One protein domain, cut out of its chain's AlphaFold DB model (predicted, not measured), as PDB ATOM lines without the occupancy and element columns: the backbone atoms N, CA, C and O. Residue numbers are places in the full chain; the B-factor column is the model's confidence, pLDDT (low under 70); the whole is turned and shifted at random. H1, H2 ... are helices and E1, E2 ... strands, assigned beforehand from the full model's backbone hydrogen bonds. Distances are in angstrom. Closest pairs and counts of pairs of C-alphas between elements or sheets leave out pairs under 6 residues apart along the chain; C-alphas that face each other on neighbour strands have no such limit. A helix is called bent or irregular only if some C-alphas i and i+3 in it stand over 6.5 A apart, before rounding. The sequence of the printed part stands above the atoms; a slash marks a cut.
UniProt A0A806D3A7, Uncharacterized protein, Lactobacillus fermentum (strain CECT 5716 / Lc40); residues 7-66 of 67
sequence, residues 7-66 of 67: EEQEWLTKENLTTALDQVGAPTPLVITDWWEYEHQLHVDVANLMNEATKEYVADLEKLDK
ATOM      1  N   GLU A   7      91.768 123.513  97.632       89.62
ATOM      2  CA  GLU A   7      91.878 123.695  99.086       89.62
ATOM      3  C   GLU A   7      92.552 125.032  99.427       89.62
ATOM      4  O   GLU A   7      92.120 125.755 100.322       89.62
ATOM      5  N   GLU A   8      93.583 125.404  98.663       88.25
ATOM      6  CA  GLU A   8      94.254 126.697  98.810       88.25
ATOM      7  C   GLU A   8      93.324 127.866  98.454       88.25
ATOM      8  O   GLU A   8      93.362 128.895  99.124       88.25
ATOM      9  N   GLN A   9      92.462 127.710  97.447       85.50
ATOM     10  CA  GLN A   9      91.452 128.713  97.094       85.50
ATOM     11  C   GLN A   9      90.351 128.817  98.154       85.50
ATOM     12  O   GLN A   9      89.955 129.922  98.513       85.50
ATOM     13  N   GLU A  10      89.883 127.691  98.696       89.56
ATOM     14  CA  GLU A  10      88.899 127.660  99.786       89.56
ATOM     15  C   GLU A  10      89.437 128.309 101.067       89.56
ATOM     16  O   GLU A  10      88.677 128.888 101.846       89.56
ATOM     17  N   TRP A  11      90.755 128.267 101.279       90.69
ATOM     18  CA  TRP A  11      91.391 128.958 102.393       90.69
ATOM     19  C   TRP A  11      91.371 130.487 102.244       90.69
ATOM     20  O   TRP A  11      91.410 131.185 103.263       90.69
ATOM     21  N   LEU A  12      91.276 131.028 101.021       90.00
ATOM     22  CA  LEU A  12      91.230 132.471 100.764       90.00
ATOM     23  C   LEU A  12      89.882 133.062 101.192       90.00
ATOM     24  O   LEU A  12      88.979 133.302 100.395       90.00
ATOM     25  N   THR A  13      89.768 133.317 102.490       91.00
ATOM     26  CA  THR A  13      88.651 134.021 103.112       91.00
ATOM     27  C   THR A  13      89.145 135.309 103.755       91.00
ATOM     28  O   THR A  13      90.299 135.403 104.184       91.00
ATOM     29  N   LYS A  14      88.257 136.302 103.894       86.12
ATOM     30  CA  LYS A  14      88.581 137.579 104.553       86.12
ATOM     31  C   LYS A  14      89.127 137.369 105.972       86.12
ATOM     32  O   LYS A  14      90.057 138.061 106.376       86.12
ATOM     33  N   GLU A  15      88.594 136.394 106.710       89.31
ATOM     34  CA  GLU A  15      89.034 136.053 108.069       89.31
ATOM     35  C   GLU A  15      90.449 135.461 108.092       89.31
ATOM     36  O   GLU A  15      91.309 135.936 108.839       89.31
ATOM     37  N   ASN A  16      90.718 134.469 107.240       92.25
ATOM     38  CA  ASN A  16      92.025 133.816 107.176       92.25
ATOM     39  C   ASN A  16      93.116 134.785 106.714       92.25
ATOM     40  O   ASN A  16      94.199 134.835 107.295       92.25
ATOM     41  N   LEU A  17      92.807 135.596 105.705       89.62
ATOM     42  CA  LEU A  17      93.705 136.608 105.169       89.62
ATOM     43  C   LEU A  17      94.005 137.715 106.193       89.62
ATOM     44  O   LEU A  17      95.161 138.112 106.349       89.62
ATOM     45  N   THR A  18      92.998 138.157 106.953       86.31
ATOM     46  CA  THR A  18      93.195 139.110 108.061       86.31
ATOM     47  C   THR A  18      94.064 138.499 109.161       86.31
ATOM     48  O   THR A  18      95.039 139.108 109.593       86.31
ATOM     49  N   THR A  19      93.782 137.256 109.555       89.19
ATOM     50  CA  THR A  19      94.567 136.539 110.570       89.19
ATOM     51  C   THR A  19      96.026 136.374 110.136       89.19
ATOM     52  O   THR A  19      96.939 136.517 110.949       89.19
ATOM     53  N   ALA A  20      96.273 136.103 108.852       88.88
ATOM     54  CA  ALA A  20      97.621 135.987 108.312       88.88
ATOM     55  C   ALA A  20      98.390 137.317 108.373       88.88
ATOM     56  O   ALA A  20      99.568 137.310 108.734       88.88
ATOM     57  N   LEU A  21      97.739 138.454 108.087       86.31
ATOM     58  CA  LEU A  21      98.344 139.783 108.254       86.31
ATOM     59  C   LEU A  21      98.756 140.051 109.706       86.31
ATOM     60  O   LEU A  21      99.865 140.534 109.953       86.31
ATOM     61  N   ASP A  22      97.903 139.685 110.660       85.81
ATOM     62  CA  ASP A  22      98.200 139.836 112.085       85.81
ATOM     63  C   ASP A  22      99.391 138.958 112.507       85.81
ATOM     64  O   ASP A  22     100.289 139.414 113.220       85.81
ATOM     65  N   GLN A  23      99.452 137.711 112.025       88.31
ATOM     66  CA  GLN A  23     100.536 136.769 112.334       88.31
ATOM     67  C   GLN A  23     101.904 137.228 111.823       88.31
ATOM     68  O   GLN A  23     102.914 136.998 112.491       88.31
ATOM     69  N   VAL A  24     101.954 137.883 110.659       87.06
ATOM     70  CA  VAL A  24     103.209 138.431 110.116       87.06
ATOM     71  C   VAL A  24     103.585 139.781 110.733       87.06
ATOM     72  O   VAL A  24     104.596 140.368 110.348       87.06
ATOM     73  N   GLY A  25     102.799 140.278 111.696       84.88
ATOM     74  CA  GLY A  25     103.032 141.561 112.352       84.88
ATOM     75  C   GLY A  25     102.902 142.734 111.386       84.88
ATOM     76  O   GLY A  25     103.660 143.703 111.493       84.88
ATOM     77  N   ALA A  26     101.989 142.637 110.413       80.56
ATOM     78  CA  ALA A  26     101.739 143.718 109.478       80.56
ATOM     79  C   ALA A  26     101.363 145.001 110.249       80.56
ATOM     80  O   ALA A  26     100.624 144.944 111.235       80.56
ATOM     81  N   PRO A  27     101.881 146.174 109.842       75.31
ATOM     82  CA  PRO A  27     101.592 147.414 110.540       75.31
ATOM     83  C   PRO A  27     100.093 147.705 110.494       75.31
ATOM     84  O   PRO A  27      99.464 147.673 109.438       75.31
ATOM     85  N   THR A  28      99.513 148.032 111.644       75.00
ATOM     86  CA  THR A  28      98.164 148.589 111.672       75.00
ATOM     87  C   THR A  28      98.193 150.012 111.096       75.00
ATOM     88  O   THR A  28      99.143 150.756 111.359       75.00
ATOM     89  N   PRO A  29      97.183 150.427 110.310       83.56
ATOM     90  CA  PRO A  29      95.935 149.735 109.996       83.56
ATOM     91  C   PRO A  29      95.881 149.255 108.527       83.56
ATOM     92  O   PRO A  29      95.302 149.926 107.670       83.56
ATOM     93  N   LEU A  30      96.486 148.103 108.222       86.94
ATOM     94  CA  LEU A  30      96.345 147.437 106.921       86.94
ATOM     95  C   LEU A  30      95.139 146.485 106.912       86.94
ATOM     96  O   LEU A  30      94.950 145.724 107.856       86.94
ATOM     97  N   VAL A  31      94.340 146.519 105.843       88.19
ATOM     98  CA  VAL A  31      93.158 145.658 105.653       88.19
ATOM     99  C   VAL A  31      93.142 145.104 104.234       88.19
ATOM    100  O   VAL A  31      93.410 145.842 103.289       88.19
ATOM    101  N   ILE A  32      92.800 143.826 104.078       90.00
ATOM    102  CA  ILE A  32      92.613 143.208 102.758       90.00
ATOM    103  C   ILE A  32      91.219 143.537 102.237       90.00
ATOM    104  O   ILE A  32      90.222 143.307 102.927       90.00
ATOM    105  N   THR A  33      91.159 144.097 101.031       90.38
ATOM    106  CA  THR A  33      89.907 144.511 100.386       90.38
ATOM    107  C   THR A  33      89.438 143.533  99.321       90.38
ATOM    108  O   THR A  33      88.232 143.401  99.153       90.38
ATOM    109  N   ASP A  34      90.363 142.867  98.627       89.81
ATOM    110  CA  ASP A  34      90.048 141.916  97.557       89.81
ATOM    111  C   ASP A  34      91.218 140.942  97.315       89.81
ATOM    112  O   ASP A  34      92.353 141.200  97.732       89.81
ATOM    113  N   TRP A  35      90.942 139.821  96.651       92.62
ATOM    114  CA  TRP A  35      91.946 138.879  96.164       92.62
ATOM    115  C   TRP A  35      91.456 138.147  94.913       92.62
ATOM    116  O   TRP A  35      90.297 137.753  94.801       92.62
ATOM    117  N   TRP A  36      92.363 137.904  93.972       90.12
ATOM    118  CA  TRP A  36      92.058 137.164  92.749       90.12
ATOM    119  C   TRP A  36      93.302 136.475  92.196       90.12
ATOM    120  O   TRP A  36      94.435 136.820  92.529       90.12
ATOM    121  N   GLU A  37      93.096 135.506  91.309       88.62
ATOM    122  CA  GLU A  37      94.178 134.899  90.539       88.62
ATOM    123  C   GLU A  37      94.208 135.495  89.127       88.62
ATOM    124  O   GLU A  37      93.190 135.543  88.433       88.62
ATOM    125  N   TYR A  38      95.381 135.937  88.680       87.00
ATOM    126  CA  TYR A  38      95.622 136.357  87.301       87.00
ATOM    127  C   TYR A  38      96.985 135.832  86.841       87.00
ATOM    128  O   TYR A  38      97.950 135.880  87.594       87.00
ATOM    129  N   GLU A  39      97.064 135.267  85.630       88.62
ATOM    130  CA  GLU A  39      98.301 134.682  85.070       88.62
ATOM    131  C   GLU A  39      99.072 133.753  86.037       88.62
ATOM    132  O   GLU A  39     100.304 133.726  86.067       88.62
ATOM    133  N   HIS A  40      98.343 132.948  86.818       83.69
ATOM    134  CA  HIS A  40      98.904 132.027  87.819       83.69
ATOM    135  C   HIS A  40      99.643 132.725  88.968       83.69
ATOM    136  O   HIS A  40     100.596 132.179  89.537       83.69
ATOM    137  N   GLN A  41      99.222 133.945  89.292       85.94
ATOM    138  CA  GLN A  41      99.692 134.718  90.429       85.94
ATOM    139  C   GLN A  41      98.499 135.119  91.292       85.94
ATOM    140  O   GLN A  41      97.492 135.616  90.786       85.94
ATOM    141  N   LEU A  42      98.622 134.889  92.599       89.44
ATOM    142  CA  LEU A  42      97.679 135.412  93.577       89.44
ATOM    143  C   LEU A  42      97.957 136.903  93.765       89.44
ATOM    144  O   LEU A  42      99.047 137.293  94.191       89.44
ATOM    145  N   HIS A  43      96.952 137.715  93.473       90.69
ATOM    146  CA  HIS A  43      96.927 139.136  93.765       90.69
ATOM    147  C   HIS A  43      96.078 139.363  95.011       90.69
ATOM    148  O   HIS A  43      95.003 138.779  95.150       90.69
ATOM    149  N   VAL A  44      96.579 140.193  95.922       90.31
ATOM    150  CA  VAL A  44      95.878 140.576  97.149       90.31
ATOM    151  C   VAL A  44      95.939 142.088  97.263       90.31
ATOM    152  O   VAL A  44      97.029 142.660  97.346       90.31
ATOM    153  N   ASP A  45      94.773 142.719  97.299       91.00
ATOM    154  CA  ASP A  45      94.661 144.157  97.480       91.00
ATOM    155  C   ASP A  45      94.618 144.499  98.966       91.00
ATOM    156  O   ASP A  45      93.774 144.010  99.723       91.00
ATOM    157  N   VAL A  46      95.546 145.363  99.382       88.75
ATOM    158  CA  VAL A  46      95.710 145.795 100.773       88.75
ATOM    159  C   VAL A  46      95.555 147.311 100.867       88.75
ATOM    160  O   VAL A  46      96.332 148.074 100.292       88.75
ATOM    161  N   ALA A  47      94.578 147.759 101.648       89.12
ATOM    162  CA  ALA A  47      94.326 149.160 101.939       89.12
ATOM    163  C   ALA A  47      95.012 149.596 103.242       89.12
ATOM    164  O   ALA A  47      94.935 148.910 104.260       89.12
ATOM    165  N   ASN A  48      95.636 150.779 103.233       86.62
ATOM    166  CA  ASN A  48      96.168 151.429 104.432       86.62
ATOM    167  C   ASN A  48      95.191 152.495 104.944       86.62
ATOM    168  O   ASN A  48      95.035 153.560 104.338       86.62
ATOM    169  N   LEU A  49      94.570 152.230 106.092       84.81
ATOM    170  CA  LEU A  49      93.529 153.074 106.680       84.81
ATOM    171  C   LEU A  49      94.066 154.276 107.476       84.81
ATOM    172  O   LEU A  49      93.336 154.857 108.274       84.81
ATOM    173  N   MET A  50      95.327 154.681 107.303       84.62
ATOM    174  CA  MET A  50      95.829 155.916 107.925       84.62
ATOM    175  C   MET A  50      95.207 157.189 107.331       84.62
ATOM    176  O   MET A  50      95.214 158.230 107.983       84.62
ATOM    177  N   ASN A  51      94.667 157.118 106.114       81.94
ATOM    178  CA  ASN A  51      94.010 158.230 105.429       81.94
ATOM    179  C   ASN A  51      92.480 158.098 105.517       81.94
ATOM    180  O   ASN A  51      91.939 157.032 105.228       81.94
ATOM    181  N   GLU A  52      91.787 159.191 105.845       83.94
ATOM    182  CA  GLU A  52      90.317 159.263 105.860       83.94
ATOM    183  C   GLU A  52      89.687 158.886 104.511       83.94
ATOM    184  O   GLU A  52      88.700 158.159 104.490       83.94
ATOM    185  N   ALA A  53      90.298 159.269 103.384       86.19
ATOM    186  CA  ALA A  53      89.789 158.894 102.061       86.19
ATOM    187  C   ALA A  53      89.839 157.371 101.826       86.19
ATOM    188  O   ALA A  53      88.934 156.800 101.224       86.19
ATOM    189  N   THR A  54      90.871 156.690 102.339       86.12
ATOM    190  CA  THR A  54      90.973 155.226 102.239       86.12
ATOM    191  C   THR A  54      89.960 154.535 103.153       86.12
ATOM    192  O   THR A  54      89.415 153.498 102.786       86.12
ATOM    193  N   LYS A  55      89.667 155.115 104.326       87.06
ATOM    194  CA  LYS A  55      88.609 154.612 105.217       87.06
ATOM    195  C   LYS A  55      87.236 154.687 104.556       87.06
ATOM    196  O   LYS A  55      86.488 153.718 104.628       87.06
ATOM    197  N   GLU A  56      86.926 155.809 103.911       87.19
ATOM    198  CA  GLU A  56      85.658 156.000 103.199       87.19
ATOM    199  C   GLU A  56      85.514 155.012 102.035       87.19
ATOM    200  O   GLU A  56      84.496 154.332 101.943       87.19
ATOM    201  N   TYR A  57      86.573 154.831 101.238       86.38
ATOM    202  CA  TYR A  57      86.610 153.825 100.172       86.38
ATOM    203  C   TYR A  57      86.289 152.413 100.682       86.38
ATOM    204  O   TYR A  57      85.410 151.746 100.141       86.38
ATOM    205  N   VAL A  58      86.959 151.958 101.747       87.19
ATOM    206  CA  VAL A  58      86.716 150.617 102.303       87.19
ATOM    207  C   VAL A  58      85.297 150.492 102.856       87.19
ATOM    208  O   VAL A  58      84.640 149.479 102.624       87.19
ATOM    209  N   ALA A  59      84.788 151.525 103.530       86.88
ATOM    210  CA  ALA A  59      83.416 151.533 104.031       86.88
ATOM    211  C   ALA A  59      82.372 151.459 102.903       86.88
ATOM    212  O   ALA A  59      81.310 150.868 103.091       86.88
ATOM    213  N   ASP A  60      82.653 152.047 101.739       88.56
ATOM    214  CA  ASP A  60      81.782 151.951 100.568       88.56
ATOM    215  C   ASP A  60      81.821 150.563  99.922       88.56
ATOM    216  O   ASP A  60      80.764 150.038  99.567       88.56
ATOM    217  N   LEU A  61      82.991 149.919  99.853       86.31
ATOM    218  CA  LEU A  61      83.093 148.526  99.400       86.31
ATOM    219  C   LEU A  61      82.245 147.582 100.265       86.31
ATOM    220  O   LEU A  61      81.513 146.748  99.737       86.31
ATOM    221  N   GLU A  62      82.260 147.754 101.589       84.00
ATOM    222  CA  GLU A  62      81.445 146.939 102.504       84.00
ATOM    223  C   GLU A  62      79.932 147.123 102.322       84.00
ATOM    224  O   GLU A  62      79.150 146.270 102.752       84.00
ATOM    225  N   LYS A  63      79.492 148.236 101.722       85.12
ATOM    226  CA  LYS A  63      78.078 148.444 101.371       85.12
ATOM    227  C   LYS A  63      77.699 147.670 100.112       85.12
ATOM    228  O   LYS A  63      76.570 147.200 100.036       85.12
ATOM    229  N   LEU A  64      78.620 147.546  99.152       79.88
ATOM    230  CA  LEU A  64      78.403 146.790  97.915       79.88
ATOM    231  C   LEU A  64      78.328 145.284  98.180       79.88
ATOM    232  O   LEU A  64      77.498 144.613  97.586       79.88
ATOM    233  N   ASP A  65      79.131 144.780  99.116       70.62
ATOM    234  CA  ASP A  65      79.165 143.357  99.487       70.62
ATOM    235  C   ASP A  65      77.889 142.882 100.224       70.62
ATOM    236  O   ASP A  65      77.626 141.690 100.361       70.62
ATOM    237  N   LYS A  66      77.065 143.822 100.715       61.22
ATOM    238  CA  LYS A  66      75.807 143.553 101.443       61.22
ATOM    239  C   LYS A  66      74.540 143.760 100.599       61.22
ATOM    240  O   LYS A  66      73.444 143.650 101.156       61.22
TER     241      LYS A  66
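AT A GLANCE: This is residues 7 to 66 of the 67 residues of an uncharacterized protein of Lactobacillus fermentum (strain CECT 5716 / Lc40) (UniProt A0A806D3A7). A long hairpin of two strands, E1 and E2, bent partway along E1, has two separate helices packed on it away from its turn: H2 on E1, and H3 near the end of E2 with a few contacts to both strands. A short helix, H1, lies apart from the hairpin and from H3. The printed part has 60 residues with three named helices and two named strands, in the order H1, H2, E1, E2, H3; the sheet, E1 - E2, is antiparallel and the class is mixed, helices and strands. The whole is only just compact, close to loose, with a radius of gyration of the C-alphas of 12.4 A and spans of 35 by 28 by 22 A.

HOW THE PARTS SIT: E1, residues 30 to 38, and E2, residues 41 to 48, form an antiparallel hairpin at 159 degrees. N 33 and O 45 are 2.9 A apart and N 43 and O 36 are 2.8 A apart, both within hydrogen-bond range. E1 bends by 59 degrees at residue 33. The closest C-alphas of E1 and H2, residues 14 to 23, are those of Ile 32 and Thr 18, 6.7 A apart. H3, residues 52 to 64, comes closest to E2 at the C-alphas of Thr 54 and Asn 48, 6.8 A, and to E1 at those of Val 58 and Thr 33, 7.2 A. H2 is apart from E2 and H3. H1, residues 7 to 11, meets H2 only through their link. In H1, H2 and H3 every O i to N i+4 pair is within hydrogen-bond range.

IN THESE COORDINATES: E1 measures 22.5 A and E2 22.1 A from first to last C-alpha; H3 measures 19.0 A, H2 14.3 A and H1 6.2 A. C-alpha 30 opens E1 at (96.345, 147.437, 106.921), and C-alpha 64 ends H3 at (78.403, 146.790, 97.915).

THE WHOLE: The C-alphas farthest apart, those of Glu 7 and Glu 52, are 36.2 A apart. The printed part has no cut and no long link. Mean pLDDT of the printed part is 86.3, with residue 66 under 70.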